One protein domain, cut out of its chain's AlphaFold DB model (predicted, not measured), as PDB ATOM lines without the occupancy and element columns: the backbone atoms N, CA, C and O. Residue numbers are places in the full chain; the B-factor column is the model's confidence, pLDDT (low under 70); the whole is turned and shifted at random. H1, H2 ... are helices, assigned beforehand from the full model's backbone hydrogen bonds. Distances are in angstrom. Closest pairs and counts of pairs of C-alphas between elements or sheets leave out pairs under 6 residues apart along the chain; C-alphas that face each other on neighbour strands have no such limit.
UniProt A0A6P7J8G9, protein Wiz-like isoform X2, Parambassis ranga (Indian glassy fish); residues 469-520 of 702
ATOM      1  N   LYS A 469     -25.416  27.783 109.372       88.56
ATOM      2  CA  LYS A 469     -26.155  28.436 110.475       88.56
ATOM      3  C   LYS A 469     -27.318  29.309 109.982       88.56
ATOM      4  O   LYS A 469     -28.364  29.339 110.628       88.56
ATOM      5  N   ALA A 470     -27.165  29.985 108.840       90.19
ATOM      6  CA  ALA A 470     -28.238  30.769 108.224       90.19
ATOM      7  C   ALA A 470     -29.325  29.845 107.650       90.19
ATOM      8  O   ALA A 470     -30.502  30.040 107.955       90.19
ATOM      9  N   LEU A 471     -28.924  28.770 106.957       93.06
ATOM     10  CA  LEU A 471     -29.836  27.700 106.539       93.06
ATOM     11  C   LEU A 471     -30.578  27.085 107.740       93.06
ATOM     12  O   LEU A 471     -31.794  26.945 107.692       93.06
ATOM     13  N   ALA A 472     -29.895  26.776 108.848       91.00
ATOM     14  CA  ALA A 472     -30.545  26.238 110.046       91.00
ATOM     15  C   ALA A 472     -31.560  27.218 110.666       91.00
ATOM     16  O   ALA A 472     -32.616  26.795 111.131       91.00
ATOM     17  N   SER A 473     -31.277  28.526 110.652       91.31
ATOM     18  CA  SER A 473     -32.230  29.561 111.083       91.31
ATOM     19  C   SER A 473     -33.469  29.609 110.176       91.31
ATOM     20  O   SER A 473     -34.602  29.657 110.654       91.31
ATOM     21  N   HIS A 474     -33.265  29.502 108.862       92.12
ATOM     22  CA  HIS A 474     -34.337  29.453 107.874       92.12
ATOM     23  C   HIS A 474     -35.178  28.163 107.969       92.12
ATOM     24  O   HIS A 474     -36.407  28.224 107.973       92.12
ATOM     25  N   ALA A 475     -34.546  27.003 108.173       90.62
ATOM     26  CA  ALA A 475     -35.232  25.731 108.400       90.62
ATOM     27  C   ALA A 475     -36.111  25.769 109.666       90.62
ATOM     28  O   ALA A 475     -37.265  25.340 109.627       90.62
ATOM     29  N   ARG A 476     -35.637  26.388 110.763       87.38
ATOM     30  CA  ARG A 476     -36.465  26.661 111.961       87.38
ATOM     31  C   ARG A 476     -37.691  27.527 111.646       87.38
ATOM     32  O   ARG A 476     -38.736  27.327 112.265       87.38
ATOM     33  N   ALA A 477     -37.591  28.486 110.721       88.56
ATOM     34  CA  ALA A 477     -38.728  29.317 110.323       88.56
ATOM     35  C   ALA A 477     -39.804  28.492 109.597       88.56
ATOM     36  O   ALA A 477     -40.984  28.608 109.934       88.56
ATOM     37  N   HIS A 478     -39.402  27.597 108.690       87.69
ATOM     38  CA  HIS A 478     -40.323  26.653 108.058       87.69
ATOM     39  C   HIS A 478     -40.932  25.668 109.068       87.69
ATOM     40  O   HIS A 478     -42.153  25.556 109.128       87.69
ATOM     41  N   LEU A 479     -40.142  25.036 109.945       86.88
ATOM     42  CA  LEU A 479     -40.669  24.137 110.989       86.88
ATOM     43  C   LEU A 479     -41.725  24.826 111.884       86.88
ATOM     44  O   LEU A 479     -42.785  24.251 112.137       86.88
ATOM     45  N   ARG A 480     -41.499  26.094 112.267       84.12
ATOM     46  CA  ARG A 480     -42.491  26.925 112.980       84.12
ATOM     47  C   ARG A 480     -43.776  27.138 112.177       84.12
ATOM     48  O   ARG A 480     -44.860  27.000 112.739       84.12
ATOM     49  N   GLN A 481     -43.670  27.459 110.887       78.81
ATOM     50  CA  GLN A 481     -44.829  27.623 109.998       78.81
ATOM     51  C   GLN A 481     -45.637  26.320 109.868       78.81
ATOM     52  O   GLN A 481     -46.863  26.362 109.797       78.81
ATOM     53  N   LEU A 482     -44.975  25.161 109.934       75.75
ATOM     54  CA  LEU A 482     -45.615  23.840 109.898       75.75
ATOM     55  C   LEU A 482     -46.164  23.362 111.255       75.75
ATOM     56  O   LEU A 482     -46.699  22.256 111.345       75.75
ATOM     57  N   GLY A 483     -46.084  24.200 112.296       73.94
ATOM     58  CA  GLY A 483     -46.619  23.934 113.633       73.94
ATOM     59  C   GLY A 483     -45.683  23.156 114.563       73.94
ATOM     60  O   GLY A 483     -46.048  22.914 115.715       73.94
ATOM     61  N   LEU A 484     -44.477  22.803 114.108       75.94
ATOM     62  CA  LEU A 484     -43.458  22.110 114.900       75.94
ATOM     63  C   LEU A 484     -42.666  23.134 115.728       75.94
ATOM     64  O   LEU A 484     -41.584  23.582 115.355       75.94
ATOM     65  N   ILE A 485     -43.278  23.553 116.838       63.69
ATOM     66  CA  ILE A 485     -42.732  24.557 117.765       63.69
ATOM     67  C   ILE A 485     -41.781  23.912 118.788       63.69
ATOM     68  O   ILE A 485     -40.768  24.510 119.140       63.69
ATOM     69  N   GLU A 486     -42.080  22.688 119.234       57.44
ATOM     70  CA  GLU A 486     -41.264  21.931 120.188       57.44
ATOM     71  C   GLU A 486     -40.294  20.994 119.449       57.44
ATOM     72  O   GLU A 486     -40.543  19.801 119.291       57.44
ATOM     73  N   TRP A 487     -39.162  21.535 118.994       65.06
ATOM     74  CA  TRP A 487     -37.958  20.717 118.833       65.06
ATOM     75  C   TRP A 487     -37.296  20.610 120.214       65.06
ATOM     76  O   TRP A 487     -36.940  21.629 120.812       65.06
ATOM     77  N   LYS A 488     -37.132  19.401 120.760       55.78
ATOM     78  CA  LYS A 488     -36.376  19.248 122.009       55.78
ATOM     79  C   LYS A 488     -34.887  19.444 121.738       55.78
ATOM     80  O   LYS A 488     -34.357  18.939 120.755       55.78
ATOM     81  N   ALA A 489     -34.210  20.189 122.608       50.88
ATOM     82  CA  ALA A 489     -32.766  20.431 122.537       50.88
ATOM     83  C   ALA A 489     -31.950  19.254 123.116       50.88
ATOM     84  O   ALA A 489     -30.900  19.452 123.718       50.88
ATOM     85  N   ASP A 490     -32.469  18.040 122.954       50.81
ATOM     86  CA  ASP A 490     -32.106  16.836 123.691       50.81
ATOM     87  C   ASP A 490     -31.759  15.760 122.649       50.81
ATOM     88  O   ASP A 490     -32.633  15.307 121.912       50.81
ATOM     89  N   GLY A 491     -30.470  15.450 122.474       55.09
ATOM     90  CA  GLY A 491     -30.009  14.485 121.459       55.09
ATOM     91  C   GLY A 491     -29.705  15.021 120.044       55.09
ATOM     92  O   GLY A 491     -29.535  14.229 119.124       55.09
ATOM     93  N   ALA A 492     -29.571  16.338 119.859       53.88
ATOM     94  CA  ALA A 492     -28.784  16.959 118.775       53.88
ATOM     95  C   ALA A 492     -29.105  16.643 117.284       53.88
ATOM     96  O   ALA A 492     -28.224  16.826 116.441       53.88
ATOM     97  N   THR A 493     -30.342  16.301 116.903       68.69
ATOM     98  CA  THR A 493     -30.747  16.400 115.481       68.69
ATOM     99  C   THR A 493     -30.777  17.860 115.016       68.69
ATOM    100  O   THR A 493     -31.245  18.767 115.714       68.69
ATOM    101  N   SER A 494     -30.251  18.127 113.820       83.25
ATOM    102  CA  SER A 494     -30.185  19.488 113.277       83.25
ATOM    103  C   SER A 494     -31.576  19.993 112.853       83.25
ATOM    104  O   SER A 494     -32.363  19.226 112.304       83.25
ATOM    105  N   PRO A 495     -31.903  21.296 112.977       83.56
ATOM    106  CA  PRO A 495     -33.149  21.843 112.423       83.56
ATOM    107  C   PRO A 495     -33.257  21.701 110.900       83.56
ATOM    108  O   PRO A 495     -34.355  21.747 110.357       83.56
ATOM    109  N   ILE A 496     -32.116  21.562 110.217       86.06
ATOM    110  CA  ILE A 496     -32.056  21.238 108.789       86.06
ATOM    111  C   ILE A 496     -32.489  19.783 108.604       86.06
ATOM    112  O   ILE A 496     -33.435  19.508 107.889       86.06
ATOM    113  N   GLU A 497     -31.852  18.875 109.335       86.38
ATOM    114  CA  GLU A 497     -32.071  17.429 109.291       86.38
ATOM    115  C   GLU A 497     -33.494  17.017 109.691       86.38
ATOM    116  O   GLU A 497     -34.065  16.143 109.051       86.38
ATOM    117  N   LEU A 498     -34.108  17.688 110.673       87.00
ATOM    118  CA  LEU A 498     -35.519  17.513 111.034       87.00
ATOM    119  C   LEU A 498     -36.464  17.995 109.918       87.00
ATOM    120  O   LEU A 498     -37.518  17.399 109.702       87.00
ATOM    121  N   LEU A 499     -36.087  19.040 109.172       85.69
ATOM    122  CA  LEU A 499     -36.828  19.461 107.982       85.69
ATOM    123  C   LEU A 499     -36.651  18.440 106.842       85.69
ATOM    124  O   LEU A 499     -37.651  18.021 106.266       85.69
ATOM    125  N   SER A 500     -35.433  17.961 106.579       86.69
ATOM    126  CA  SER A 500     -35.144  16.888 105.612       86.69
ATOM    127  C   SER A 500     -35.794  15.550 106.000       86.69
ATOM    128  O   SER A 500     -36.131  14.732 105.146       86.69
ATOM    129  N   GLU A 501     -35.985  15.273 107.293       85.44
ATOM    130  CA  GLU A 501     -36.727  14.105 107.776       85.44
ATOM    131  C   GLU A 501     -38.236  14.269 107.571       85.44
ATOM    132  O   GLU A 501     -38.883  13.337 107.104       85.44
ATOM    133  N   LEU A 502     -38.796  15.457 107.822       84.31
ATOM    134  CA  LEU A 502     -40.194  15.763 107.506       84.31
ATOM    135  C   LEU A 502     -40.473  15.668 105.994       84.31
ATOM    136  O   LEU A 502     -41.494  15.110 105.597       84.31
ATOM    137  N   ILE A 503     -39.541  16.147 105.161       84.06
ATOM    138  CA  ILE A 503     -39.571  16.031 103.692       84.06
ATOM    139  C   ILE A 503     -39.595  14.562 103.245       84.06
ATOM    140  O   ILE A 503     -40.365  14.210 102.352       84.06
ATOM    141  N   ARG A 504     -38.816  13.689 103.900       84.56
ATOM    142  CA  ARG A 504     -38.808  12.239 103.634       84.56
ATOM    143  C   ARG A 504     -40.032  11.500 104.188       84.56
ATOM    144  O   ARG A 504     -40.469  10.537 103.568       84.56
ATOM    145  N   LYS A 505     -40.572  11.916 105.341       81.56
ATOM    146  CA  LYS A 505     -41.714  11.260 106.010       81.56
ATOM    147  C   LYS A 505     -43.060  11.553 105.346       81.56
ATOM    148  O   LYS A 505     -43.910  10.671 105.328       81.56
ATOM    149  N   ASP A 506     -43.269  12.764 104.824       78.44
ATOM    150  CA  ASP A 506     -44.551  13.164 104.222       78.44
ATOM    151  C   ASP A 506     -44.359  14.067 102.981       78.44
ATOM    152  O   ASP A 506     -44.624  15.277 103.023       78.44
ATOM    153  N   PRO A 507     -43.908  13.499 101.843       75.69
ATOM    154  CA  PRO A 507     -43.709  14.247 100.600       75.69
ATOM    155  C   PRO A 507     -45.018  14.810 100.014       75.69
ATOM    156  O   PRO A 507     -44.988  15.786  99.259       75.69
ATOM    157  N   ALA A 508     -46.180  14.246 100.366       74.06
ATOM    158  CA  ALA A 508     -47.485  14.727  99.910       74.06
ATOM    159  C   ALA A 508     -47.866  16.051 100.594       74.06
ATOM    160  O   ALA A 508     -48.164  17.044  99.928       74.06
ATOM    161  N   ARG A 509     -47.772  16.109 101.926       73.38
ATOM    162  CA  ARG A 509     -47.954  17.346 102.699       73.38
ATOM    163  C   ARG A 509     -46.916  18.394 102.309       73.38
ATOM    164  O   ARG A 509     -47.266  19.555 102.119       73.38
ATOM    165  N   VAL A 510     -45.657  17.986 102.157       77.81
ATOM    166  CA  VAL A 510     -44.524  18.852 101.790       77.81
ATOM    167  C   VAL A 510     -44.685  19.465 100.400       77.81
ATOM    168  O   VAL A 510     -44.497  20.669 100.249       77.81
ATOM    169  N   SER A 511     -45.105  18.699  99.391       73.88
ATOM    170  CA  SER A 511     -45.335  19.246  98.045       73.88
ATOM    171  C   SER A 511     -46.512  20.230  97.999       73.88
ATOM    172  O   SER A 511     -46.407  21.273  97.352       73.88
ATOM    173  N   GLU A 512     -47.590  19.981  98.747       75.44
ATOM    174  CA  GLU A 512     -48.704  20.928  98.902       75.44
ATOM    175  C   GLU A 512     -48.297  22.189  99.701       75.44
ATOM    176  O   GLU A 512     -48.716  23.298  99.364       75.44
ATOM    177  N   ILE A 513     -47.405  22.067 100.692       71.06
ATOM    178  CA  ILE A 513     -46.766  23.202 101.384       71.06
ATOM    179  C   ILE A 513     -45.926  24.042 100.404       71.06
ATOM    180  O   ILE A 513     -46.132  25.251 100.292       71.06
ATOM    181  N   THR A 514     -45.010  23.421  99.654       76.44
ATOM    182  CA  THR A 514     -44.161  24.106  98.663       76.44
ATOM    183  C   THR A 514     -44.999  24.755  97.558       76.44
ATOM    184  O   THR A 514     -44.678  25.851  97.099       76.44
ATOM    185  N   LYS A 515     -46.121  24.142  97.167       73.38
ATOM    186  CA  LYS A 515     -47.100  24.721  96.237       73.38
ATOM    187  C   LYS A 515     -47.766  25.979  96.804       73.38
ATOM    188  O   LYS A 515     -47.838  26.976  96.090       73.38
ATOM    189  N   ARG A 516     -48.164  25.998  98.083       67.81
ATOM    190  CA  ARG A 516     -48.702  27.209  98.744       67.81
ATOM    191  C   ARG A 516     -47.668  28.331  98.826       67.81
ATOM    192  O   ARG A 516     -47.994  29.463  98.481       67.81
ATOM    193  N   TYR A 517     -46.405  28.022  99.140       67.62
ATOM    194  CA  TYR A 517     -45.319  29.012  99.073       67.62
ATOM    195  C   TYR A 517     -45.094  29.558  97.653       67.62
ATOM    196  O   TYR A 517     -44.887  30.758  97.500       67.62
ATOM    197  N   ARG A 518     -45.180  28.716  96.611       69.25
ATOM    198  CA  ARG A 518     -45.083  29.148  95.199       69.25
ATOM    199  C   ARG A 518     -46.259  30.025  94.748       69.25
ATOM    200  O   ARG A 518     -46.072  30.863  93.874       69.25
ATOM    201  N   VAL A 519     -47.442  29.848  95.339       69.31
ATOM    202  CA  VAL A 519     -48.654  30.654  95.074       69.31
ATOM    203  C   VAL A 519     -48.734  31.904  95.973       69.31
ATOM    204  O   VAL A 519     -49.508  32.815  95.697       69.31
ATOM    205  N   GLY A 520     -47.900  31.995  97.015       53.66
ATOM    206  CA  GLY A 520     -47.839  33.139  97.932       53.66
ATOM    207  C   GLY A 520     -48.862  33.110  99.073       53.66
ATOM    208  O   GLY A 520     -48.993  34.102  99.791       53.66
TER     209      GLY A 520
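AT A GLANCE: This is residues 469 to 520 of the 702 residues of the protein "protein Wiz-like isoform X2" of Parambassis ranga (Indian glassy fish) (UniProt A0A6P7J8G9). H2 and H3 make a V joined by a tight turn, and H1 packs steeply tilted on H2. Between H1 and H2 the chain folds back in a long loop whose residues 488 to 493 stick out, as does the end of H3. The 52 printed residues hold three named helices, H1, H2, H3, and no named strand: all helix, compact with a radius of gyration of the C-alphas of 11.3 A, but elongated, spanning 34 by 22 by 17 A.

HOW THE PARTS SIT: H1, residues 469 to 481, touches H2, residues 495 to 505; their closest C-alphas, of Ala 472 and Ile 496, are 5.4 A apart. They run the same way at a steep tilt of 50 degrees. H3, residues 507 to 519, is close to H2 but not clearly touching; their closest C-alphas, of Ile 503 and Val 510, are 6.0 A apart. These two run opposite ways at a steep tilt of 65 degrees. H1 and H3 are apart. In H1, H2 and H3 every O i to N i+4 pair is within hydrogen-bond range.

IN THESE COORDINATES: H1 begins at C-alpha 469 (-26.155, 28.436, 110.475) and is 18.7 A long. H2 measures 15.0 A. H3 measures 18.0 A and ends at C-alpha 519 (-48.654, 30.654, 95.074).

THE WHOLE: The farthest C-alphas, of Gly 491 and Val 519, are 36.1 A apart. The printed part has no cut. The link from H1 to H2 is long. Residues 485 to 493 and 516 to 520 have pLDDT under 70.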